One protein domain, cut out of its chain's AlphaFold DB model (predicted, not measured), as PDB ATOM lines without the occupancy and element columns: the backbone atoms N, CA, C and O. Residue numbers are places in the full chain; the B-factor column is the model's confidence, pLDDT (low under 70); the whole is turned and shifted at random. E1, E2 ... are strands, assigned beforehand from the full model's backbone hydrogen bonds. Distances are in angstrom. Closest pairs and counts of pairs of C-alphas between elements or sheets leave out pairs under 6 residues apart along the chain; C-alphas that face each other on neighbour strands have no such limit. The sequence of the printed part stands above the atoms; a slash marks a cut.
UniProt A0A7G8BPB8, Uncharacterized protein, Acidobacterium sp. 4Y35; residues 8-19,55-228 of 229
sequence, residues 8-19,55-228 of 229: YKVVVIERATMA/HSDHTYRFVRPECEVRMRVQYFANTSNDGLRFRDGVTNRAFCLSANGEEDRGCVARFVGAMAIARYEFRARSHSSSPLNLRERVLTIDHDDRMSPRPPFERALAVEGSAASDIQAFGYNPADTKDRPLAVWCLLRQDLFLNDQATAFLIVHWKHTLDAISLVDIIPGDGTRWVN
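This is residues 8 to 19 and 55 to 228 of the 229 residues of an uncharacterized protein of Acidobacterium sp. 4Y35 (UniProt A0A7G8BPB8). Two twisted five-stranded sheets stand face to face as a sandwich, with their strands running nearly along each other. A small third sheet of short strands, E1, E4 and E5, sits to one side, with E1 near E6 and E9 of the first sheet. The printed part has 186 residues, with 13 named strands, E1 to E13 in chain order, and no named helix; the class is all strand. The sheets, each antiparallel, run E9 E6 E3 E2 E13, E8 E7 E10 E11 E12 and E1 E4 E5. The whole is compact, with a radius of gyration of the C-alphas of 16.6 A, and elongated, spanning 57 by 36 by 30 A.

The first sheet holds E9 (residues 163 to 172), E6 (112 to 124), E3 (67 to 80), E2 (58 to 63) and E13 (225 to 227), with E9 and E13 as edge strands. N 114 and O 170 of E6 and E9 are 2.8 A apart, N 119 and O 72 of E6 and E3 2.7 A, N 62 and O 69 of the hairpin E2 and E3 2.8 A, and N 63 and O 225 of E2 and E13 2.8 A. E3 bends by 60 degrees at residue 77. The second sheet holds E8 (153 to 157), E7 (134 to 143), E10 (185 to 194), E11 (202 to 209) and E12 (213 to 220). N 155 and O 136 of the hairpin E7 and E8 are 2.9 A apart, N 137 and O 191 of E7 and E10 2.9 A, N 188 and O 206 of E10 and E11 2.8 A, and N 205 and O 217 of E11 and E12 2.9 A. E10, E11 and E12 form a meander, each strand the antiparallel neighbour of the one before. In the sandwich, two sheets face to face, the facing parts are 9.2 A centre to centre; the closest C-alphas of E6 and E12 are those of Ala 114 and Ile 213, 5.9 A apart. In the third sheet, N 17 of E1 (16 to 18) and O 87 of E4 (85 to 88) are 3.1 A apart, and N 86 of E4 and O 95 of E5 (94 to 96) 3.0 A. The closest C-alphas of E1 and E9 are those of Ala 16 and Ser 165, 6.4 A apart.

E1 begins at C-alpha 16 (220.496, 181.299, 194.117), and E13 ends at C-alpha 227 (204.784, 161.921, 198.646). From first to last C-alpha E6 measures 38.8 A, E3 37.8 A, E9 29.3 A and E10 29.2 A.

The C-alphas of His 127 and Lys 178 are the farthest apart, 57.7 A. Residues 20 to 54 are not printed, and C-alphas 19 and 55 are 18.6 A apart across this cut. The links E5 to E6 and E9 to E10 are long. The mean pLDDT of the printed part is 85.6; residues 8 to 19, 55 to 57, 127 to 130, 178 and 180 to 181 are under 70.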
ATOM      1  N   TYR A   8     207.402 192.024 190.763       50.44
ATOM      2  CA  TYR A   8     207.438 190.588 190.971       50.44
ATOM      3  C   TYR A   8     207.985 189.836 189.780       50.44
ATOM      4  O   TYR A   8     207.464 189.864 188.658       50.44
ATOM      5  N   LYS A   9     209.099 189.154 190.037       52.03
ATOM      6  CA  LYS A   9     209.678 188.240 189.081       52.03
ATOM      7  C   LYS A   9     210.310 187.047 189.778       52.03
ATOM      8  O   LYS A   9     210.743 187.150 190.915       52.03
ATOM      9  N   VAL A  10     210.269 186.005 188.963       42.50
ATOM     10  CA  VAL A  10     210.684 184.612 188.940       42.50
ATOM     11  C   VAL A  10     212.062 184.612 188.241       42.50
ATOM     12  O   VAL A  10     212.133 185.021 187.076       42.50
ATOM     13  N   VAL A  11     213.194 184.278 188.878       46.44
ATOM     14  CA  VAL A  11     214.534 184.191 188.222       46.44
ATOM     15  C   VAL A  11     215.269 182.896 188.527       46.44
ATOM     16  O   VAL A  11     215.391 182.521 189.686       46.44
ATOM     17  N   VAL A  12     215.779 182.245 187.473       40.25
ATOM     18  CA  VAL A  12     216.360 180.902 187.553       40.25
ATOM     19  C   VAL A  12     217.846 180.880 187.492       40.25
ATOM     20  O   VAL A  12     218.434 181.408 186.558       40.25
ATOM     21  N   ILE A  13     218.412 180.237 188.505       47.72
ATOM     22  CA  ILE A  13     219.835 180.244 188.801       47.72
ATOM     23  C   ILE A  13     220.153 178.908 189.446       47.72
ATOM     24  O   ILE A  13     219.353 178.402 190.234       47.72
ATOM     25  N   GLU A  14     221.301 178.339 189.114       51.50
ATOM     26  CA  GLU A  14     221.741 177.001 189.511       51.50
ATOM     27  C   GLU A  14     221.509 176.759 191.008       51.50
ATOM     28  O   GLU A  14     220.846 175.798 191.410       51.50
ATOM     29  N   ARG A  15     221.955 177.716 191.838       54.47
ATOM     30  CA  ARG A  15     221.693 177.784 193.285       54.47
ATOM     31  C   ARG A  15     221.697 179.226 193.773       54.47
ATOM     32  O   ARG A  15     222.683 179.680 194.351       54.47
ATOM     33  N   ALA A  16     220.598 179.949 193.575       54.44
ATOM     34  CA  ALA A  16     220.496 181.299 194.117       54.44
ATOM     35  C   ALA A  16     220.567 181.266 195.647       54.44
ATOM     36  O   ALA A  16     219.732 180.661 196.330       54.44
ATOM     37  N   THR A  17     221.562 181.957 196.186       64.06
ATOM     38  CA  THR A  17     221.592 182.366 197.586       64.06
ATOM     39  C   THR A  17     221.600 183.880 197.634       64.06
ATOM     40  O   THR A  17     222.210 184.550 196.794       64.06
ATOM     41  N   MET A  18     220.881 184.430 198.605       66.94
ATOM     42  CA  MET A  18     220.944 185.856 198.867       66.94
ATOM     43  C   MET A  18     222.390 186.220 199.204       66.94
ATOM     44  O   MET A  18     222.992 185.629 200.102       66.94
ATOM     45  N   ALA A  19     222.962 187.170 198.465       63.66
ATOM     46  CA  ALA A  19     224.319 187.602 198.737       63.66
ATOM     47  C   ALA A  19     224.325 188.374 200.062       63.66
ATOM     48  O   ALA A  19     223.770 189.467 200.148       63.66
ATOM     49  N   HIS A  55     211.923 180.251 208.914       49.66
ATOM     50  CA  HIS A  55     210.732 179.495 208.596       49.66
ATOM     51  C   HIS A  55     211.229 178.177 208.019       49.66
ATOM     52  O   HIS A  55     212.126 178.158 207.172       49.66
ATOM     53  N   SER A  56     210.722 177.089 208.588       53.72
ATOM     54  CA  SER A  56     211.056 175.711 208.248       53.72
ATOM     55  C   SER A  56     211.217 175.550 206.740       53.72
ATOM     56  O   SER A  56     210.310 175.881 205.980       53.72
ATOM     57  N   ASP A  57     212.385 175.059 206.319       66.19
ATOM     58  CA  ASP A  57     212.690 174.739 204.922       66.19
ATOM     59  C   ASP A  57     211.790 173.552 204.526       66.19
ATOM     60  O   ASP A  57     212.136 172.381 204.708       66.19
ATOM     61  N   HIS A  58     210.555 173.847 204.113       82.19
ATOM     62  CA  HIS A  58     209.579 172.830 203.750       82.19
ATOM     63  C   HIS A  58     210.005 172.198 202.427       82.19
ATOM     64  O   HIS A  58     210.147 172.877 201.408       82.19
ATOM     65  N   THR A  59     210.230 170.886 202.458       91.31
ATOM     66  CA  THR A  59     210.544 170.102 201.265       91.31
ATOM     67  C   THR A  59     209.278 169.401 200.788       91.31
ATOM     68  O   THR A  59     208.697 168.598 201.510       91.31
ATOM     69  N   TYR A  60     208.868 169.686 199.559       94.12
ATOM     70  CA  TYR A  60     207.777 169.006 198.874       94.12
ATOM     71  C   TYR A  60     208.354 167.999 197.892       94.12
ATOM     72  O   TYR A  60     209.255 168.326 197.117       94.12
ATOM     73  N   ARG A  61     207.843 166.771 197.911       95.56
ATOM     74  CA  ARG A  61     208.378 165.678 197.102       95.56
ATOM     75  C   ARG A  61     207.331 165.141 196.143       95.56
ATOM     76  O   ARG A  61     206.253 164.711 196.548       95.56
ATOM     77  N   PHE A  62     207.692 165.103 194.868       95.19
ATOM     78  CA  PHE A  62     206.830 164.673 193.778       95.19
ATOM     79  C   PHE A  62     207.491 163.547 192.999       95.19
ATOM     80  O   PHE A  62     208.687 163.579 192.716       95.19
ATOM     81  N   VAL A  63     206.711 162.535 192.638       94.56
ATOM     82  CA  VAL A  63     207.192 161.369 191.901       94.56
ATOM     83  C   VAL A  63     206.428 161.238 190.598       94.56
ATOM     84  O   VAL A  63     205.197 161.257 190.580       94.56
ATOM     85  N   ARG A  64     207.185 161.038 189.524       91.31
ATOM     86  CA  ARG A  64     206.715 160.722 188.177       91.31
ATOM     87  C   ARG A  64     207.365 159.427 187.680       91.31
ATOM     88  O   ARG A  64     208.282 158.915 188.340       91.31
ATOM     89  N   PRO A  65     206.900 158.841 186.564       88.94
ATOM     90  CA  PRO A  65     207.557 157.680 185.963       88.94
ATOM     91  C   PRO A  65     209.041 157.924 185.649       88.94
ATOM     92  O   PRO A  65     209.881 157.081 185.956       88.94
ATOM     93  N   GLU A  66     209.366 159.094 185.102       87.50
ATOM     94  CA  GLU A  66     210.700 159.458 184.619       87.50
ATOM     95  C   GLU A  66     211.649 159.965 185.718       87.50
ATOM     96  O   GLU A  66     212.855 159.700 185.680       87.50
ATOM     97  N   CYS A  67     211.128 160.667 186.728       91.06
ATOM     98  CA  CYS A  67     211.945 161.311 187.753       91.06
ATOM     99  C   CYS A  67     211.212 161.501 189.088       91.06
ATOM    100  O   CYS A  67     209.991 161.405 189.198       91.06
ATOM    101  N   GLU A  68     211.990 161.797 190.119       93.75
ATOM    102  CA  GLU A  68     211.544 162.410 191.365       93.75
ATOM    103  C   GLU A  68     211.956 163.888 191.352       93.75
ATOM    104  O   GLU A  68     213.054 164.218 190.903       93.75
ATOM    105  N   VAL A  69     211.078 164.762 191.837       94.25
ATOM    106  CA  VAL A  69     211.317 166.200 191.981       94.25
ATOM    107  C   VAL A  69     211.160 166.569 193.449       94.25
ATOM    108  O   VAL A  69     210.139 166.253 194.062       94.25
ATOM    109  N   ARG A  70     212.154 167.246 194.015       95.19
ATOM    110  CA  ARG A  70     212.078 167.839 195.354       95.19
ATOM    111  C   ARG A  70     212.066 169.347 195.217       95.19
ATOM    112  O   ARG A  70     213.004 169.909 194.670       95.19
ATOM    113  N   MET A  71     211.016 169.984 195.712       94.94
ATOM    114  CA  MET A  71     210.907 171.433 195.777       94.94
ATOM    115  C   MET A  71     211.166 171.892 197.210       94.94
ATOM    116  O   MET A  71     210.483 171.446 198.126       94.94
ATOM    117  N   ARG A  72     212.125 172.792 197.410       94.25
ATOM    118  CA  ARG A  72     212.347 173.504 198.676       94.25
ATOM    119  C   ARG A  72     212.068 174.977 198.481       94.25
ATOM    120  O   ARG A  72     212.415 175.504 197.430       94.25
ATOM    121  N   VAL A  73     211.483 175.643 199.467       92.94
ATOM    122  CA  VAL A  73     211.211 177.079 199.374       92.94
ATOM    123  C   VAL A  73     211.793 177.801 200.574       92.94
ATOM    124  O   VAL A  73     211.450 177.511 201.715       92.94
ATOM    125  N   GLN A  74     212.658 178.773 200.293       91.81
ATOM    126  CA  GLN A  74     213.242 179.655 201.296       91.81
ATOM    127  C   GLN A  74     212.544 181.007 201.242       91.81
ATOM    128  O   GLN A  74     212.496 181.614 200.176       91.81
ATOM    129  N   TYR A  75     212.030 181.479 202.374       91.69
ATOM    130  CA  TYR A  75     211.284 182.735 202.469       91.69
ATOM    131  C   TYR A  75     212.111 183.832 203.135       91.69
ATOM    132  O   TYR A  75     212.834 183.590 204.100       91.69
ATOM    133  N   PHE A  76     211.963 185.056 202.639       91.00
ATOM    134  CA  PHE A  76     212.635 186.249 203.144       91.00
ATOM    135  C   PHE A  76     211.606 187.381 203.260       91.00
ATOM    136  O   PHE A  76     211.378 188.162 202.331       91.00
ATOM    137  N   ALA A  77     210.946 187.428 204.413       90.50
ATOM    138  CA  ALA A  77     209.947 188.435 204.756       90.50
ATOM    139  C   ALA A  77     210.594 189.787 205.098       90.50
ATOM    140  O   ALA A  77     211.726 189.825 205.585       90.50
ATOM    141  N   ASN A  78     209.863 190.888 204.891       86.44
ATOM    142  CA  ASN A  78     210.255 192.243 205.312       86.44
ATOM    143  C   ASN A  78     211.699 192.630 204.937       86.44
ATOM    144  O   ASN A  78     212.439 193.248 205.710       86.44
ATOM    145  N   THR A  79     212.117 192.223 203.746       84.44
ATOM    146  CA  THR A  79     213.463 192.409 203.233       84.44
ATOM    147  C   THR A  79     213.663 193.860 202.806       84.44
ATOM    148  O   THR A  79     212.905 194.404 202.004       84.44
ATOM    149  N   SER A  80     214.730 194.482 203.305       88.06
ATOM    150  CA  SER A  80     215.218 195.775 202.831       88.06
ATOM    151  C   SER A  80     216.697 195.637 202.504       88.06
ATOM    152  O   SER A  80     217.512 195.441 203.403       88.06
ATOM    153  N   ASN A  81     217.031 195.710 201.215       84.31
ATOM    154  CA  ASN A  81     218.401 195.572 200.727       84.31
ATOM    155  C   ASN A  81     218.770 196.717 199.798       84.31
ATOM    156  O   ASN A  81     217.921 197.277 199.107       84.31
ATOM    157  N   ASP A  82     220.073 196.941 199.644       85.75
ATOM    158  CA  ASP A  82     220.616 197.865 198.644       85.75
ATOM    159  C   ASP A  82     220.276 197.464 197.198       85.75
ATOM    160  O   ASP A  82     220.385 198.284 196.287       85.75
ATOM    161  N   GLY A  83     219.818 196.229 196.972       85.69
ATOM    162  CA  GLY A  83     219.265 195.768 195.704       85.69
ATOM    163  C   GLY A  83     218.953 194.274 195.693       85.69
ATOM    164  O   GLY A  83     219.236 193.555 196.654       85.69
ATOM    165  N   LEU A  84     218.397 193.800 194.579       88.56
ATOM    166  CA  LEU A  84     218.182 192.373 194.322       88.56
ATOM    167  C   LEU A  84     219.475 191.745 193.791       88.56
ATOM    168  O   LEU A  84     219.663 191.590 192.583       88.56
ATOM    169  N   ARG A  85     220.398 191.450 194.714       89.94
ATOM    170  CA  ARG A  85     221.707 190.852 194.430       89.94
ATOM    171  C   ARG A  85     221.811 189.462 195.026       89.94
ATOM    172  O   ARG A  85     221.455 189.225 196.178       89.94
ATOM    173  N   PHE A  86     222.385 188.566 194.249       88.62
ATOM    174  CA  PHE A  86     222.463 187.158 194.588       88.62
ATOM    175  C   PHE A  86     223.827 186.616 194.186       88.62
ATOM    176  O   PHE A  86     224.592 187.254 193.453       88.62
ATOM    177  N   ARG A  87     224.128 185.429 194.698       87.88
ATOM    178  CA  ARG A  87     225.267 184.635 194.265       87.88
ATOM    179  C   ARG A  87     224.788 183.300 193.759       87.88
ATOM    180  O   ARG A  87     223.935 182.659 194.378       87.88
ATOM    181  N   ASP A  88     225.385 182.906 192.653       81.88
ATOM    182  CA  ASP A  88     225.266 181.569 192.132       81.88
ATOM    183  C   ASP A  88     226.076 180.608 193.010       81.88
ATOM    184  O   ASP A  88     227.250 180.849 193.287       81.88
ATOM    185  N   GLY A  89     225.450 179.547 193.510       77.25
ATOM    186  CA  GLY A  89     226.073 178.667 194.495       77.25
ATOM    187  C   GLY A  89     227.143 177.723 193.944       77.25
ATOM    188  O   GLY A  89     227.808 177.073 194.749       77.25
ATOM    189  N   VAL A  90     227.321 177.621 192.624       74.88
ATOM    190  CA  VAL A  90     228.314 176.722 192.009       74.88
ATOM    191  C   VAL A  90     229.483 177.515 191.448       74.88
ATOM    192  O   VAL A  90     230.633 177.261 191.799       74.88
ATOM    193  N   THR A  91     229.199 178.531 190.640       81.25
ATOM    194  CA  THR A  91     230.207 179.427 190.063       81.25
ATOM    195  C   THR A  91     230.666 180.512 191.038       81.25
ATOM    196  O   THR A  91     231.675 181.174 190.794       81.25
ATOM    197  N   ASN A  92     229.931 180.733 192.136       84.75
ATOM    198  CA  ASN A  92     230.122 181.850 193.069       84.75
ATOM    199  C   ASN A  92     230.040 183.237 192.394       84.75
ATOM    200  O   ASN A  92     230.462 184.255 192.963       84.75
ATOM    201  N   ARG A  93     229.487 183.299 191.177       88.94
ATOM    202  CA  ARG A  93     229.284 184.544 190.442       88.94
ATOM    203  C   ARG A  93     228.212 185.364 191.146       88.94
ATOM    204  O   ARG A  93     227.110 184.885 191.403       88.94
ATOM    205  N   ALA A  94     228.540 186.615 191.451       90.75
ATOM    206  CA  ALA A  94     227.550 187.588 191.881       90.75
ATOM    207  C   ALA A  94     226.854 188.180 190.655       90.75
ATOM    208  O   ALA A  94     227.519 188.495 189.670       90.75
ATOM    209  N   PHE A  95     225.544 188.364 190.746       89.19
ATOM    210  CA  PHE A  95     224.746 189.036 189.723       89.19
ATOM    211  C   PHE A  95     223.609 189.815 190.393       89.19
ATOM    212  O   PHE A  95     223.285 189.620 191.574       89.19
ATOM    213  N   CYS A  96     223.020 190.736 189.641       90.44
ATOM    214  CA  CYS A  96     221.832 191.476 190.050       90.44
ATOM    215  C   CYS A  96     220.642 191.133 189.151       90.44
ATOM    216  O   CYS A  96     220.826 190.674 188.025       90.44
ATOM    217  N   LEU A  97     219.436 191.437 189.625       87.31
ATOM    218  CA  LEU A  97     218.216 191.320 188.834       87.31
ATOM    219  C   LEU A  97     217.590 192.687 188.570       87.31
ATOM    220  O   LEU A  97     217.516 193.526 189.473       87.31
ATOM    221  N   SER A  98     217.110 192.894 187.343       86.44
ATOM    222  CA  SER A  98     216.229 194.015 187.010       86.44
ATOM    223  C   SER A  98     214.815 193.831 187.563       86.44
ATOM    224  O   SER A  98     214.439 192.752 188.019       86.44
ATOM    225  N   ALA A  99     213.998 194.879 187.470       80.75
ATOM    226  CA  ALA A  99     212.549 194.818 187.684       80.75
ATOM    227  C   ALA A  99     211.881 193.739 186.814       80.75
ATOM    228  O   ALA A  99     211.019 192.977 187.251       80.75
ATOM    229  N   ASN A 100     212.367 193.642 185.577       78.44
ATOM    230  CA  ASN A 100     211.988 192.638 184.602       78.44
ATOM    231  C   ASN A 100     212.850 191.382 184.720       78.44
ATOM    232  O   ASN A 100     212.732 190.532 183.845       78.44
ATOM    233  N   GLY A 101     213.680 191.255 185.774       77.88
ATOM    234  CA  GLY A 101     214.581 190.152 186.174       77.88
ATOM    235  C   GLY A 101     215.517 189.666 185.093       77.88
ATOM    236  O   GLY A 101     215.744 188.467 184.946       77.88
ATOM    237  N   GLU A 102     215.959 190.593 184.268       83.50
ATOM    238  CA  GLU A 102     217.134 190.399 183.441       83.50
ATOM    239  C   GLU A 102     218.352 190.384 184.364       83.50
ATOM    240  O   GLU A 102     218.427 191.171 185.312       83.50
ATOM    241  N   GLU A 103     219.284 189.476 184.098       87.00
ATOM    242  CA  GLU A 103     220.543 189.417 184.830       87.00
ATOM    243  C   GLU A 103     221.470 190.547 184.387       87.00
ATOM    244  O   GLU A 103     221.618 190.811 183.191       87.00
ATOM    245  N   ASP A 104     222.103 191.205 185.361       89.12
ATOM    246  CA  ASP A 104     223.169 192.198 185.162       89.12
ATOM    247  C   ASP A 104     222.811 193.363 184.219       89.12
ATOM    248  O   ASP A 104     223.673 194.037 183.651       89.12
ATOM    249  N   ARG A 105     221.515 193.646 184.081       87.81
ATOM    250  CA  ARG A 105     220.967 194.790 183.346       87.81
ATOM    251  C   ARG A 105     219.953 195.486 184.230       87.81
ATOM    252  O   ARG A 105     219.234 194.815 184.948       87.81
ATOM    253  N   GLY A 106     219.903 196.821 184.214       87.69
ATOM    254  CA  GLY A 106     218.861 197.592 184.909       87.69
ATOM    255  C   GLY A 106     218.591 197.166 186.362       87.69
ATOM    256  O   GLY A 106     217.429 197.045 186.738       87.69
ATOM    257  N   CYS A 107     219.644 196.868 187.137       89.69
ATOM    258  CA  CYS A 107     219.539 196.283 188.477       89.69
ATOM    259  C   CYS A 107     218.566 197.056 189.382       89.69
ATOM    260  O   CYS A 107     218.693 198.274 189.520       89.69
ATOM    261  N   VAL A 108     217.686 196.345 190.090       88.00
ATOM    262  CA  VAL A 108     216.871 196.952 191.151       88.00
ATOM    263  C   VAL A 108     217.783 197.406 192.285       88.00
ATOM    264  O   VAL A 108     218.512 196.599 192.870       88.00
ATOM    265  N   ALA A 109     217.710 198.694 192.612       89.12
ATOM    266  CA  ALA A 109     218.359 199.287 193.770       89.12
ATOM    267  C   ALA A 109     217.345 199.506 194.899       89.12
ATOM    268  O   ALA A 109     216.163 199.730 194.646       89.12
ATOM    269  N   ARG A 110     217.826 199.479 196.147       89.88
ATOM    270  CA  ARG A 110     217.057 199.816 197.359       89.88
ATOM    271  C   ARG A 110     215.729 199.053 197.465       89.88
ATOM    272  O   ARG A 110     214.705 199.634 197.808       89.88
ATOM    273  N   PHE A 111     215.752 197.761 197.152       89.31
ATOM    274  CA  PHE A 111     214.570 196.906 197.193       89.31
ATOM    275  C   PHE A 111     213.991 196.838 198.612       89.31
ATOM    276  O   PHE A 111     214.708 196.512 199.562       89.31
ATOM    277  N   VAL A 112     212.691 197.106 198.735       89.56
ATOM    278  CA  VAL A 112     211.897 196.900 199.949       89.56
ATOM    279  C   VAL A 112     210.697 196.023 199.614       89.56
ATOM    280  O   VAL A 112     209.896 196.373 198.750       89.56
ATOM    281  N   GLY A 113     210.563 194.892 200.302       91.12
ATOM    282  CA  GLY A 113     209.456 193.964 200.099       91.12
ATOM    283  C   GLY A 113     209.762 192.566 200.621       91.12
ATOM    284  O   GLY A 113     210.552 192.396 201.545       91.12
ATOM    285  N   ALA A 114     209.185 191.550 199.998       91.62
ATOM    286  CA  ALA A 114     209.420 190.155 200.330       91.62
ATOM    287  C   ALA A 114     209.997 189.396 199.135       91.62
ATOM    288  O   ALA A 114     209.823 189.780 197.977       91.62
ATOM    289  N   MET A 115     210.697 188.302 199.411       91.94
ATOM    290  CA  MET A 115     211.154 187.385 198.373       91.94
ATOM    291  C   MET A 115     211.083 185.933 198.849       91.94
ATOM    292  O   MET A 115     211.084 185.656 200.049       91.94
ATOM    293  N   ALA A 116     211.034 185.004 197.907       91.94
ATOM    294  CA  ALA A 116     211.175 183.581 198.134       91.94
ATOM    295  C   ALA A 116     212.085 182.972 197.064       91.94
ATOM    296  O   ALA A 116     212.178 183.481 195.953       91.94
ATOM    297  N   ILE A 117     212.771 181.883 197.389       91.44
ATOM    298  CA  ILE A 117     213.581 181.125 196.436       91.44
ATOM    299  C   ILE A 117     213.079 179.688 196.460       91.44
ATOM    300  O   ILE A 117     213.305 178.975 197.439       91.44
ATOM    301  N   ALA A 118     212.400 179.274 195.394       93.06
ATOM    302  CA  ALA A 118     212.056 177.885 195.145       93.06
ATOM    303  C   ALA A 118     213.263 177.175 194.520       93.06
ATOM    304  O   ALA A 118     213.885 177.682 193.595       93.06
ATOM    305  N   ARG A 119     213.630 176.005 195.029       92.31
ATOM    306  CA  ARG A 119     214.702 175.163 194.494       92.31
ATOM    307  C   ARG A 119     214.133 173.811 194.140       92.31
ATOM    308  O   ARG A 119     213.531 173.165 194.991       92.31
ATOM    309  N   TYR A 120     214.364 173.389 192.911       93.06
ATOM    310  CA  TYR A 120     213.947 172.113 192.362       93.06
ATOM    311  C   TYR A 120     215.177 171.223 192.219       93.06
ATOM    312  O   TYR A 120     216.108 171.566 191.500       93.06
ATOM    313  N   GLU A 121     215.183 170.085 192.902       92.88
ATOM    314  CA  GLU A 121     216.177 169.027 192.729       92.88
ATOM    315  C   GLU A 121     215.522 167.859 191.991       92.88
ATOM    316  O   GLU A 121     214.459 167.370 192.381       92.88
ATOM    317  N   PHE A 122     216.173 167.392 190.935       91.31
ATOM    318  CA  PHE A 122     215.703 166.317 190.084       91.31
ATOM    319  C   PHE A 122     216.516 165.054 190.331       91.31
ATOM    320  O   PHE A 122     217.742 165.060 190.319       91.31
ATOM    321  N   ARG A 123     215.834 163.923 190.489       91.38
ATOM    322  CA  ARG A 123     216.474 162.611 190.545       91.38
ATOM    323  C   ARG A 123     215.868 161.712 189.483       91.38
ATOM    324  O   ARG A 123     214.706 161.323 189.583       91.38
ATOM    325  N   ALA A 124     216.662 161.365 188.476       87.25
ATOM    326  CA  ALA A 124     216.259 160.405 187.455       87.25
ATOM    327  C   ALA A 124     215.910 159.049 188.090       87.25
ATOM    328  O   ALA A 124     216.596 158.581 189.005       87.25
ATOM    329  N   ARG A 125     214.839 158.415 187.601       85.06
ATOM    330  CA  ARG A 125     214.425 157.073 188.048       85.06
ATOM    331  C   ARG A 125     214.867 155.961 187.101       85.06
ATOM    332  O   ARG A 125     214.839 154.799 187.494       85.06
ATOM    333  N   SER A 126     215.309 156.307 185.893       76.56
ATOM    334  CA  SER A 126     215.889 155.383 184.917       76.56
ATOM    335  C   SER A 126     217.281 155.852 184.486       76.56
ATOM    336  O   SER A 126     217.586 157.042 184.491       76.56
ATOM    337  N   HIS A 127     218.149 154.908 184.116       62.94
ATOM    338  CA  HIS A 127     219.536 155.183 183.713       62.94
ATOM    339  C   HIS A 127     219.676 155.812 182.314       62.94
ATOM    340  O   HIS A 127     220.787 156.117 181.897       62.94
ATOM    341  N   SER A 128     218.569 156.018 181.595       55.25
ATOM    342  CA  SER A 128     218.538 156.564 180.232       55.25
ATOM    343  C   SER A 128     217.722 157.857 180.129       55.25
ATOM    344  O   SER A 128     217.095 158.105 179.100       55.25
ATOM    345  N   SER A 129     217.641 158.654 181.198       63.44
ATOM    346  CA  SER A 129     216.859 159.890 181.161       63.44
ATOM    347  C   SER A 129     217.577 160.956 180.335       63.44
ATOM    348  O   SER A 129     218.707 161.330 180.656       63.44
ATOM    349  N   SER A 130     216.897 161.477 179.314       66.38
ATOM    350  CA  SER A 130     217.270 162.728 178.652       66.38
ATOM    351  C   SER A 130     217.528 163.835 179.684       66.38
ATOM    352  O   SER A 130     216.927 163.798 180.766       66.38
ATOM    353  N   PRO A 131     218.375 164.833 179.366       72.75
ATOM    354  CA  PRO A 131     218.498 166.029 180.188       72.75
ATOM    355  C   PRO A 131     217.106 166.593 180.472       72.75
ATOM    356  O   PRO A 131     216.321 166.799 179.547       72.75
ATOM    357  N   LEU A 132     216.788 166.777 181.752       84.50
ATOM    358  CA  LEU A 132     215.518 167.367 182.143       84.50
ATOM    359  C   LEU A 132     215.595 168.865 181.873       84.50
ATOM    360  O   LEU A 132     216.534 169.514 182.311       84.50
ATOM    361  N   ASN A 133     214.614 169.405 181.167       88.31
ATOM    362  CA  ASN A 133     214.383 170.838 181.077       88.31
ATOM    363  C   ASN A 133     213.160 171.161 181.939       88.31
ATOM    364  O   ASN A 133     212.170 170.432 181.903       88.31
ATOM    365  N   LEU A 134     213.232 172.214 182.741       92.25
ATOM    366  CA  LEU A 134     212.099 172.688 183.518       92.25
ATOM    367  C   LEU A 134     211.583 173.942 182.828       92.25
ATOM    368  O   LEU A 134     212.335 174.877 182.608       92.25
ATOM    369  N   ARG A 135     210.306 173.994 182.487       94.25
ATOM    370  CA  ARG A 135     209.686 175.184 181.903       94.25
ATOM    371  C   ARG A 135     208.568 175.646 182.807       94.25
ATOM    372  O   ARG A 135     207.904 174.831 183.436       94.25
ATOM    373  N   GLU A 136     208.348 176.945 182.864       93.75
ATOM    374  CA  GLU A 136     207.289 177.530 183.667       93.75
ATOM    375  C   GLU A 136     206.402 178.436 182.831       93.75
ATOM    376  O   GLU A 136     206.869 179.091 181.898       93.75
ATOM    377  N   ARG A 137     205.139 178.526 183.228       94.69
ATOM    378  CA  ARG A 137     204.218 179.566 182.787       94.69
ATOM    379  C   ARG A 137     203.583 180.203 184.008       94.69
ATOM    380  O   ARG A 137     203.010 179.505 184.838       94.69
ATOM    381  N   VAL A 138     203.670 181.522 184.104       93.56
ATOM    382  CA  VAL A 138     203.161 182.278 185.249       93.56
ATOM    383  C   VAL A 138     202.062 183.215 184.791       93.56
ATOM    384  O   VAL A 138     202.204 183.905 183.781       93.56
ATOM    385  N   LEU A 139     200.974 183.255 185.551       94.88
ATOM    386  CA  LEU A 139     199.864 184.171 185.351       94.88
ATOM    387  C   LEU A 139     199.385 184.741 186.686       94.88
ATOM    388  O   LEU A 139     199.426 184.075 187.722       94.88
ATOM    389  N   THR A 140     198.906 185.977 186.640       93.75
ATOM    390  CA  THR A 140     198.224 186.618 187.767       93.75
ATOM    391  C   THR A 140     196.773 186.162 187.761       93.75
ATOM    392  O   THR A 140     196.083 186.376 186.765       93.75
ATOM    393  N   ILE A 141     196.331 185.506 188.832       95.62
ATOM    394  CA  ILE A 141     194.952 185.009 188.944       95.62
ATOM    395  C   ILE A 141     194.054 185.970 189.718       95.62
ATOM    396  O   ILE A 141     192.869 186.046 189.420       95.62
ATOM    397  N   ASP A 142     194.622 186.722 190.660       95.56
ATOM    398  CA  ASP A 142     193.923 187.781 191.383       95.56
ATOM    399  C   ASP A 142     194.933 188.810 191.912       95.56
ATOM    400  O   ASP A 142     196.123 188.508 192.038       95.56
ATOM    401  N   HIS A 143     194.502 190.038 192.176       92.94
ATOM    402  CA  HIS A 143     195.374 191.102 192.673       92.94
ATOM    403  C   HIS A 143     194.580 192.250 193.280       92.94
ATOM    404  O   HIS A 143     193.384 192.403 193.068       92.94
ATOM    405  N   ASP A 144     195.287 193.083 194.029       91.44
ATOM    406  CA  ASP A 144     194.751 194.336 194.524       91.44
ATOM    407  C   ASP A 144     194.482 195.337 193.381       91.44
ATOM    408  O   ASP A 144     195.373 195.591 192.570       91.44
ATOM    409  N   ASP A 145     193.302 195.969 193.363       89.75
ATOM    410  CA  ASP A 145     192.858 196.917 192.319       89.75
ATOM    411  C   ASP A 145     193.798 198.118 192.103       89.75
ATOM    412  O   ASP A 145     193.727 198.816 191.088       89.75
ATOM    413  N   ARG A 146     194.678 198.408 193.069       85.56
ATOM    414  CA  ARG A 146     195.678 199.485 192.967       85.56
ATOM    415  C   ARG A 146     196.900 199.080 192.141       85.56
ATOM    416  O   ARG A 146     197.784 199.910 191.929       85.56
ATOM    417  N   MET A 147     196.985 197.820 191.729       82.06
ATOM    418  CA  MET A 147     198.085 197.261 190.957       82.06
ATOM    419  C   MET A 147     197.666 196.996 189.517       82.06
ATOM    420  O   MET A 147     196.545 196.584 189.245       82.06
ATOM    421  N   SER A 148     198.608 197.154 188.592       84.00
ATOM    422  CA  SER A 148     198.452 196.626 187.237       84.00
ATOM    423  C   SER A 148     198.975 195.188 187.211       84.00
ATOM    424  O   SER A 148     200.151 194.975 187.528       84.00
ATOM    425  N   PRO A 149     198.158 194.189 186.842       83.31
ATOM    426  CA  PRO A 149     198.609 192.810 186.805       83.31
ATOM    427  C   PRO A 149     199.595 192.633 185.653       83.31
ATOM    428  O   PRO A 149     199.418 193.166 184.554       83.31
ATOM    429  N   ARG A 150     200.641 191.844 185.884       81.44
ATOM    430  CA  ARG A 150     201.587 191.503 184.827       81.44
ATOM    431  C   ARG A 150     200.923 190.577 183.800       81.44
ATOM    432  O   ARG A 150     200.223 189.640 184.208       81.44
ATOM    433  N   PRO A 151     201.199 190.765 182.495       87.81
ATOM    434  CA  PRO A 151     200.824 189.796 181.475       87.81
ATOM    435  C   PRO A 151     201.407 188.407 181.774       87.81
ATOM    436  O   PRO A 151     202.524 188.318 182.303       87.81
ATOM    437  N   PRO A 152     200.702 187.325 181.406       90.31
ATOM    438  CA  PRO A 152     201.253 185.984 181.492       90.31
ATOM    439  C   PRO A 152     202.570 185.868 180.725       90.31
ATOM    440  O   PRO A 152     202.739 186.473 179.664       90.31
ATOM    441  N   PHE A 153     203.496 185.070 181.244       88.12
ATOM    442  CA  PHE A 153     204.756 184.790 180.564       88.12
ATOM    443  C   PHE A 153     205.150 183.327 180.716       88.12
ATOM    444  O   PHE A 153     204.716 182.640 181.640       88.12
ATOM    445  N   GLU A 154     205.996 182.875 179.800       91.25
ATOM    446  CA  GLU A 154     206.552 181.530 179.780       91.25
ATOM    447  C   GLU A 154     208.073 181.607 179.689       91.25
ATOM    448  O   GLU A 154     208.619 182.508 179.044       91.25
ATOM    449  N   ARG A 155     208.765 180.684 180.358       86.75
ATOM    450  CA  ARG A 155     210.225 180.651 180.369       86.75
ATOM    451  C   ARG A 155     210.770 179.247 180.611       86.75
ATOM    452  O   ARG A 155     210.216 178.493 181.402       86.75
ATOM    453  N   ALA A 156     211.894 178.931 179.973       89.00
ATOM    454  CA  ALA A 156     212.703 177.766 180.313       89.00
ATOM    455  C   ALA A 156     213.660 178.078 181.475       89.00
ATOM    456  O   ALA A 156     214.347 179.100 181.486       89.00
ATOM    457  N   LEU A 157     213.692 177.180 182.445       85.31
ATOM    458  CA  LEU A 157     214.525 177.192 183.630       85.31
ATOM    459  C   LEU A 157     215.711 176.263 183.356       85.31
ATOM    460  O   LEU A 157     215.531 175.069 183.110       85.31
ATOM    461  N   ALA A 158     216.923 176.818 183.361       82.25
ATOM    462  CA  ALA A 158     218.134 176.028 183.191       82.25
ATOM    463  C   ALA A 158     218.227 174.990 184.318       82.25
ATOM    464  O   ALA A 158     218.234 175.343 185.499       82.25
ATOM    465  N   VAL A 159     218.256 173.712 183.939       84.44
ATOM    466  CA  VAL A 159     218.502 172.606 184.864       84.44
ATOM    467  C   VAL A 159     219.967 172.223 184.735       84.44
ATOM    468  O   VAL A 159     220.393 171.653 183.732       84.44
ATOM    469  N   GLU A 160     220.734 172.519 185.770       79.00
ATOM    470  CA  GLU A 160     222.176 172.315 185.817       79.00
ATOM    471  C   GLU A 160     222.516 171.409 186.993       79.00
ATOM    472  O   GLU A 160     221.976 171.549 188.088       79.00
ATOM    473  N   GLY A 161     223.349 170.391 186.758       78.19
ATOM    474  CA  GLY A 161     223.717 169.444 187.814       78.19
ATOM    475  C   GLY A 161     222.511 168.803 188.518       78.19
ATOM    476  O   GLY A 161     222.603 168.493 189.704       78.19
ATOM    477  N   SER A 162     221.389 168.619 187.803       86.81
ATOM    478  CA  SER A 162     220.088 168.143 188.305       86.81
ATOM    479  C   SER A 162     219.328 169.097 189.237       86.81
ATOM    480  O   SER A 162     218.439 168.662 189.965       86.81
ATOM    481  N   ALA A 163     219.629 170.393 189.206       88.44
ATOM    482  CA  ALA A 163     218.926 171.401 189.984       88.44
ATOM    483  C   ALA A 163     218.518 172.613 189.137       88.44
ATOM    484  O   ALA A 163     219.164 172.947 188.151       88.44
ATOM    485  N   ALA A 164     217.443 173.274 189.552       90.12
ATOM    486  CA  ALA A 164     217.052 174.597 189.080       90.12
ATOM    487  C   ALA A 164     216.558 175.411 190.278       90.12
ATOM    488  O   ALA A 164     215.927 174.856 191.176       90.12
ATOM    489  N   SER A 165     216.803 176.719 190.308       89.00
ATOM    490  CA  SER A 165     216.146 177.606 191.279       89.00
ATOM    491  C   SER A 165     215.166 178.524 190.581       89.00
ATOM    492  O   SER A 165     215.217 178.685 189.375       89.00
ATOM    493  N   ASP A 166     214.295 179.147 191.346       89.94
ATOM    494  CA  ASP A 166     213.398 180.184 190.901       89.94
ATOM    495  C   ASP A 166     213.186 181.193 192.039       89.94
ATOM    496  O   ASP A 166     212.726 180.854 193.127       89.94
ATOM    497  N   ILE A 167     213.579 182.438 191.805       90.00
ATOM    498  CA  ILE A 167     213.471 183.545 192.750       90.00
ATOM    499  C   ILE A 167     212.148 184.256 192.522       90.00
ATOM    500  O   ILE A 167     212.016 184.896 191.495       90.00
ATOM    501  N   GLN A 168     211.247 184.241 193.494       91.06
ATOM    502  CA  GLN A 168     210.073 185.102 193.577       91.06
ATOM    503  C   GLN A 168     210.438 186.378 194.347       91.06
ATOM    504  O   GLN A 168     210.903 186.299 195.478       91.06
ATOM    505  N   ALA A 169     210.209 187.561 193.790       90.88
ATOM    506  CA  ALA A 169     210.311 188.829 194.519       90.88
ATOM    507  C   ALA A 169     208.963 189.555 194.501       90.88
ATOM    508  O   ALA A 169     208.173 189.335 193.592       90.88
ATOM    509  N   PHE A 170     208.679 190.389 195.495       90.56
ATOM    510  CA  PHE A 170     207.542 191.305 195.508       90.56
ATOM    511  C   PHE A 170     207.901 192.530 196.336       90.56
ATOM    512  O   PHE A 170     208.082 192.431 197.548       90.56
ATOM    513  N   GLY A 171     208.029 193.689 195.702       89.50
ATOM    514  CA  GLY A 171     208.447 194.887 196.415       89.50
ATOM    515  C   GLY A 171     208.504 196.126 195.548       89.50
ATOM    516  O   GLY A 171     208.030 196.138 194.416       89.50
ATOM    517  N   TYR A 172     209.097 197.172 196.102       86.19
ATOM    518  CA  TYR A 172     209.215 198.482 195.483       86.19
ATOM    519  C   TYR A 172     210.567 199.107 195.829       86.19
ATOM    520  O   TYR A 172     211.280 198.654 196.730       86.19
ATOM    521  N   ASN A 173     210.916 200.172 195.118       87.50
ATOM    522  CA  ASN A 173     212.027 201.039 195.476       87.50
ATOM    523  C   ASN A 173     211.459 202.303 196.151       87.50
ATOM    524  O   ASN A 173     210.648 203.009 195.549       87.50
ATOM    525  N   PRO A 174     211.866 202.630 197.391       84.25
ATOM    526  CA  PRO A 174     211.382 203.811 198.103       84.25
ATOM    527  C   PRO A 174     211.659 205.143 197.404       84.25
ATOM    528  O   PRO A 174     211.050 206.139 197.770       84.25
ATOM    529  N   ALA A 175     212.590 205.200 196.447       84.06
ATOM    530  CA  ALA A 175     212.819 206.409 195.657       84.06
ATOM    531  C   ALA A 175     211.686 206.690 194.653       84.06
ATOM    532  O   ALA A 175     211.492 207.842 194.269       84.06
ATOM    533  N   ASP A 176     210.927 205.659 194.275       77.88
ATOM    534  CA  ASP A 176     209.916 205.729 193.217       77.88
ATOM    535  C   ASP A 176     208.521 206.085 193.767       77.88
ATOM    536  O   ASP A 176     207.604 206.397 193.010       77.88
ATOM    537  N   THR A 177     208.354 206.110 195.096       73.06
ATOM    538  CA  THR A 177     207.111 206.509 195.771       73.06
ATOM    539  C   THR A 177     207.379 207.494 196.905       73.06
ATOM    540  O   THR A 177     208.282 207.306 197.715       73.06
ATOM    541  N   LYS A 178     206.566 208.553 196.991       69.06
ATOM    542  CA  LYS A 178     206.621 209.527 198.098       69.06
ATOM    543  C   LYS A 178     205.839 209.071 199.332       69.06
ATOM    544  O   LYS A 178     206.106 209.562 200.425       69.06
ATOM    545  N   ASP A 179     204.923 208.121 199.157       71.12
ATOM    546  CA  ASP A 179     204.031 207.638 200.206       71.12
ATOM    547  C   ASP A 179     204.433 206.237 200.665       71.12
ATOM    548  O   ASP A 179     204.912 205.413 199.875       71.12
ATOM    549  N   ARG A 180     204.216 205.957 201.957       65.69
ATOM    550  CA  ARG A 180     204.388 204.611 202.512       65.69
ATOM    551  C   ARG A 180     203.381 203.689 201.819       65.69
ATOM    552  O   ARG A 180     202.182 203.965 201.904       65.69
ATOM    553  N   PRO A 181     203.831 202.629 201.133       67.25
ATOM    554  CA  PRO A 181     202.918 201.819 200.356       67.25
ATOM    555  C   PRO A 181     201.939 201.097 201.270       67.25
ATOM    556  O   PRO A 181     202.261 200.675 202.383       67.25
ATOM    557  N   LEU A 182     200.708 201.025 200.782       70.56
ATOM    558  CA  LEU A 182     199.613 200.333 201.433       70.56
ATOM    559  C   LEU A 182     199.838 198.815 201.341       70.56
ATOM    560  O   LEU A 182     200.613 198.348 200.510       70.56
ATOM    561  N   ALA A 183     199.133 198.045 202.173       82.94
ATOM    562  CA  ALA A 183     199.133 196.583 202.116       82.94
ATOM    563  C   ALA A 183     198.502 196.100 200.797       82.94
ATOM    564  O   ALA A 183     197.298 195.849 200.731       82.94
ATOM    565  N   VAL A 184     199.302 196.061 199.734       89.00
ATOM    566  CA  VAL A 184     198.948 195.502 198.428       89.00
ATOM    567  C   VAL A 184     199.331 194.029 198.361       89.00
ATOM    568  O   VAL A 184     200.193 193.555 199.111       89.00
ATOM    569  N   TRP A 185     198.696 193.309 197.446       92.75
ATOM    570  CA  TRP A 185     198.920 191.886 197.270       92.75
ATOM    571  C   TRP A 185     198.627 191.439 195.837       92.75
ATOM    572  O   TRP A 185     197.875 192.085 195.106       92.75
ATOM    573  N   CYS A 186     199.190 190.295 195.455       93.50
ATOM    574  CA  CYS A 186     198.752 189.551 194.278       93.50
ATOM    575  C   CYS A 186     198.767 188.041 194.530       93.50
ATOM    576  O   CYS A 186     199.480 187.535 195.401       93.50
ATOM    577  N   LEU A 187     197.932 187.331 193.778       96.06
ATOM    578  CA  LEU A 187     197.836 185.883 193.754       96.06
ATOM    579  C   LEU A 187     198.258 185.398 192.365       96.06
ATOM    580  O   LEU A 187     197.716 185.816 191.338       96.06
ATOM    581  N   LEU A 188     199.249 184.519 192.340       95.50
ATOM    582  CA  LEU A 188     199.882 184.025 191.128       95.50
ATOM    583  C   LEU A 188     199.686 182.524 191.016       95.50
ATOM    584  O   LEU A 188     199.705 181.797 192.010       95.50
ATOM    585  N   ARG A 189     199.574 182.063 189.777       97.12
ATOM    586  CA  ARG A 189     199.647 180.656 189.412       97.12
ATOM    587  C   ARG A 189     200.903 180.430 188.582       97.12
ATOM    588  O   ARG A 189     201.110 181.126 187.591       97.12
ATOM    589  N   GLN A 190     201.708 179.455 188.981       96.75
ATOM    590  CA  GLN A 190     202.889 178.982 188.269       96.75
ATOM    591  C   GLN A 190     202.649 177.532 187.845       96.75
ATOM    592  O   GLN A 190     202.595 176.625 188.670       96.75
ATOM    593  N   ASP A 191     202.488 177.327 186.545       97.50
ATOM    594  CA  ASP A 191     202.438 176.008 185.927       97.50
ATOM    595  C   ASP A 191     203.873 175.567 185.605       97.50
ATOM    596  O   ASP A 191     204.574 176.271 184.878       97.50
ATOM    597  N   LEU A 192     204.307 174.410 186.100       96.31
ATOM    598  CA  LEU A 192     205.622 173.831 185.823       96.31
ATOM    599  C   LEU A 192     205.491 172.630 184.886       96.31
ATOM    600  O   LEU A 192     204.675 171.735 185.102       96.31
ATOM    601  N   PHE A 193     206.338 172.590 183.866       95.25
ATOM    602  CA  PHE A 193     206.381 171.584 182.809       95.25
ATOM    603  C   PHE A 193     207.758 170.916 182.810       95.25
ATOM    604  O   PHE A 193     208.770 171.588 183.007       95.25
ATOM    605  N   LEU A 194     207.807 169.603 182.570       91.31
ATOM    606  CA  LEU A 194     209.067 168.912 182.292       91.31
ATOM    607  C   LEU A 194     209.222 168.737 180.789       91.31
ATOM    608  O   LEU A 194     208.324 168.215 180.129       91.31
ATOM    609  N   ASN A 195     210.389 169.095 180.269       87.81
ATOM    610  CA  ASN A 195     210.732 169.005 178.857       87.81
ATOM    611  C   ASN A 195     209.659 169.699 177.993       87.81
ATOM    612  O   ASN A 195     209.124 170.750 178.358       87.81
ATOM    613  N   ASP A 196     209.305 169.079 176.871       87.69
ATOM    614  CA  ASP A 196     208.310 169.586 175.926       87.69
ATOM    615  C   ASP A 196     206.887 169.099 176.246       87.69
ATOM    616  O   ASP A 196     206.020 169.051 175.373       87.69
ATOM    617  N   GLN A 197     206.621 168.697 177.493       90.75
ATOM    618  CA  GLN A 197     205.284 168.257 177.880       90.75
ATOM    619  C   GLN A 197     204.271 169.401 177.747       90.75
ATOM    620  O   GLN A 197     204.530 170.544 178.130       90.75
ATOM    621  N   ALA A 198     203.094 169.070 177.212       92.38
ATOM    622  CA  ALA A 198     202.004 170.019 176.991       92.38
ATOM    623  C   ALA A 198     201.208 170.332 178.270       92.38
ATOM    624  O   ALA A 198     200.545 171.366 178.350       92.38
ATOM    625  N   THR A 199     201.259 169.445 179.265       95.31
ATOM    626  CA  THR A 199     200.552 169.586 180.539       95.31
ATOM    627  C   THR A 199     201.530 169.872 181.670       95.31
ATOM    628  O   THR A 199     202.654 169.366 181.693       95.31
ATOM    629  N   ALA A 200     201.096 170.711 182.611       96.62
ATOM    630  CA  ALA A 200     201.876 171.004 183.800       96.62
ATOM    631  C   ALA A 200     201.927 169.757 184.690       96.62
ATOM    632  O   ALA A 200     200.897 169.139 184.957       96.62
ATOM    633  N   PHE A 201     203.115 169.400 185.167       95.62
ATOM    634  CA  PHE A 201     203.279 168.316 186.134       95.62
ATOM    635  C   PHE A 201     203.077 168.797 187.572       95.62
ATOM    636  O   PHE A 201     202.797 167.996 188.462       95.62
ATOM    637  N   LEU A 202     203.224 170.101 187.801       97.06
ATOM    638  CA  LEU A 202     203.017 170.737 189.090       97.06
ATOM    639  C   LEU A 202     202.444 172.134 188.869       97.06
ATOM    640  O   LEU A 202     202.940 172.881 188.029       97.06
ATOM    641  N   ILE A 203     201.403 172.478 189.615       97.81
ATOM    642  CA  ILE A 203     200.831 173.823 189.644       97.81
ATOM    643  C   ILE A 203     201.055 174.368 191.046       97.81
ATOM    644  O   ILE A 203     200.703 173.721 192.031       97.81
ATOM    645  N   VAL A 204     201.639 175.555 191.132       97.25
ATOM    646  CA  VAL A 204     201.972 176.213 192.391       97.25
ATOM    647  C   VAL A 204     201.233 177.541 192.465       97.25
ATOM    648  O   VAL A 204     201.315 178.358 191.546       97.25
ATOM    649  N   HIS A 205     200.502 177.762 193.556       97.50
ATOM    650  CA  HIS A 205     199.847 179.036 193.826       97.50
ATOM    651  C   HIS A 205     200.634 179.829 194.862       97.50
ATOM    652  O   HIS A 205     200.894 179.352 195.969       97.50
ATOM    653  N   TRP A 206     200.963 181.068 194.514       96.50
ATOM    654  CA  TRP A 206     201.724 181.980 195.358       96.50
ATOM    655  C   TRP A 206     200.876 183.180 195.733       96.50
ATOM    656  O   TRP A 206     200.254 183.789 194.866       96.50
ATOM    657  N   LYS A 207     200.901 183.570 197.006       95.94
ATOM    658  CA  LYS A 207     200.403 184.870 197.453       95.94
ATOM    659  C   LYS A 207     201.584 185.753 197.798       95.94
ATOM    660  O   LYS A 207     202.426 185.374 198.612       95.94
ATOM    661  N   HIS A 208     201.641 186.912 197.164       93.75
ATOM    662  CA  HIS A 208     202.683 187.899 197.378       93.75
ATOM    663  C   HIS A 208     202.090 189.112 198.086       93.75
ATOM    664  O   HIS A 208     201.052 189.630 197.678       93.75
ATOM    665  N   THR A 209     202.760 189.567 199.137       93.12
ATOM    666  CA  THR A 209     202.538 190.856 199.793       93.12
ATOM    667  C   THR A 209     203.891 191.533 200.008       93.12
ATOM    668  O   THR A 209     204.942 190.918 199.819       93.12
ATOM    669  N   LEU A 210     203.886 192.806 200.409       90.06
ATOM    670  CA  LEU A 210     205.128 193.504 200.764       90.06
ATOM    671  C   LEU A 210     205.838 192.878 201.969       90.06
ATOM    672  O   LEU A 210     207.060 192.958 202.064       90.06
ATOM    673  N   ASP A 211     205.078 192.251 202.863       91.38
ATOM    674  CA  ASP A 211     205.615 191.699 204.100       91.38
ATOM    675  C   ASP A 211     206.071 190.247 203.919       91.38
ATOM    676  O   ASP A 211     207.066 189.838 204.519       91.38
ATOM    677  N   ALA A 212     205.384 189.465 203.077       93.38
ATOM    678  CA  ALA A 212     205.676 188.051 202.875       93.38
ATOM    679  C   ALA A 212     205.287 187.539 201.478       93.38
ATOM    680  O   ALA A 212     204.282 187.933 200.891       93.38
ATOM    681  N   ILE A 213     206.057 186.565 200.993       93.25
ATOM    682  CA  ILE A 213     205.646 185.656 199.920       93.25
ATOM    683  C   ILE A 213     205.333 184.314 200.568       93.25
ATOM    684  O   ILE A 213     206.105 183.841 201.396       93.25
ATOM    685  N   SER A 214     204.216 183.696 200.197       94.69
ATOM    686  CA  SER A 214     203.791 182.409 200.748       94.69
ATOM    687  C   SER A 214     203.224 181.498 199.670       94.69
ATOM    688  O   SER A 214     202.515 181.959 198.771       94.69
ATOM    689  N   LEU A 215     203.474 180.197 199.812       95.12
ATOM    690  CA  LEU A 215     202.736 179.176 199.078       95.12
ATOM    691  C   LEU A 215     201.313 179.086 199.630       95.12
ATOM    692  O   LEU A 215     201.125 178.942 200.835       95.12
ATOM    693  N   VAL A 216     200.324 179.178 198.746       96.25
ATOM    694  CA  VAL A 216     198.905 179.011 199.089       96.25
ATOM    695  C   VAL A 216     198.471 177.575 198.852       96.25
ATOM    696  O   VAL A 216     197.754 177.007 199.668       96.25
ATOM    697  N   ASP A 217     198.906 177.002 197.733       95.12
ATOM    698  CA  ASP A 217     198.512 175.665 197.315       95.12
ATOM    699  C   ASP A 217     199.552 175.067 196.362       95.12
ATOM    700  O   ASP A 217     200.253 175.795 195.649       95.12
ATOM    701  N   ILE A 218     199.639 173.740 196.350       95.69
ATOM    702  CA  ILE A 218     200.446 172.974 195.406       95.69
ATOM    703  C   ILE A 218     199.615 171.797 194.903       95.69
ATOM    704  O   ILE A 218     199.257 170.897 195.660       95.69
ATOM    705  N   ILE A 219     199.371 171.777 193.597       96.62
ATOM    706  CA  ILE A 219     198.511 170.796 192.946       96.62
ATOM    707  C   ILE A 219     199.375 169.936 192.015       96.62
ATOM    708  O   ILE A 219     199.892 170.444 191.013       96.62
ATOM    709  N   PRO A 220     199.552 168.634 192.308       96.44
ATOM    710  CA  PRO A 220     200.185 167.703 191.383       96.44
ATOM    711  C   PRO A 220     199.365 167.578 190.096       96.44
ATOM    712  O   PRO A 220     198.149 167.402 190.144       96.44
ATOM    713  N   GLY A 221     200.036 167.656 188.952       94.56
ATOM    714  CA  GLY A 221     199.429 167.405 187.649       94.56
ATOM    715  C   GLY A 221     199.320 165.915 187.323       94.56
ATOM    716  O   GLY A 221     199.735 165.042 188.094       94.56
ATOM    717  N   ASP A 222     198.807 165.618 186.132       89.88
ATOM    718  CA  ASP A 222     198.585 164.245 185.683       89.88
ATOM    719  C   ASP A 222     199.872 163.408 185.713       89.88
ATOM    720  O   ASP A 222     200.951 163.826 185.280       89.88
ATOM    721  N   GLY A 223     199.764 162.194 186.257       89.50
ATOM    722  CA  GLY A 223     200.899 161.281 186.411       89.50
ATOM    723  C   GLY A 223     201.922 161.701 187.474       89.50
ATOM    724  O   GLY A 223     202.955 161.040 187.601       89.50
ATOM    725  N   THR A 224     201.646 162.753 188.250       94.25
ATOM    726  CA  THR A 224     202.491 163.204 189.361       94.25
ATOM    727  C   THR A 224     201.857 162.831 190.692       94.25
ATOM    728  O   THR A 224     200.707 163.155 190.975       94.25
ATOM    729  N   ARG A 225     202.619 162.142 191.541       94.50
ATOM    730  CA  ARG A 225     202.199 161.794 192.902       94.50
ATOM    731  C   ARG A 225     202.965 162.627 193.915       94.50
ATOM    732  O   ARG A 225     204.191 162.580 193.929       94.50
ATOM    733  N   TRP A 226     202.250 163.320 194.795       92.81
ATOM    734  CA  TRP A 226     202.842 163.895 196.000       92.81
ATOM    735  C   TRP A 226     203.131 162.774 197.007       92.81
ATOM    736  O   TRP A 226     202.290 161.910 197.262       92.81
ATOM    737  N   VAL A 227     204.352 162.762 197.533       90.50
ATOM    738  CA  VAL A 227     204.784 161.921 198.646       90.50
ATOM    739  C   VAL A 227     204.885 162.800 199.892       90.50
ATOM    740  O   VAL A 227     205.724 163.699 199.935       90.50
ATOM    741  N   ASN A 228     204.027 162.553 200.882       75.75
ATOM    742  CA  ASN A 228     204.179 163.147 202.211       75.75
ATOM    743  C   ASN A 228     205.306 162.406 202.941       75.75
ATOM    744  O   ASN A 228     205.297 161.173 202.962       75.75
TER     745      ASN A 228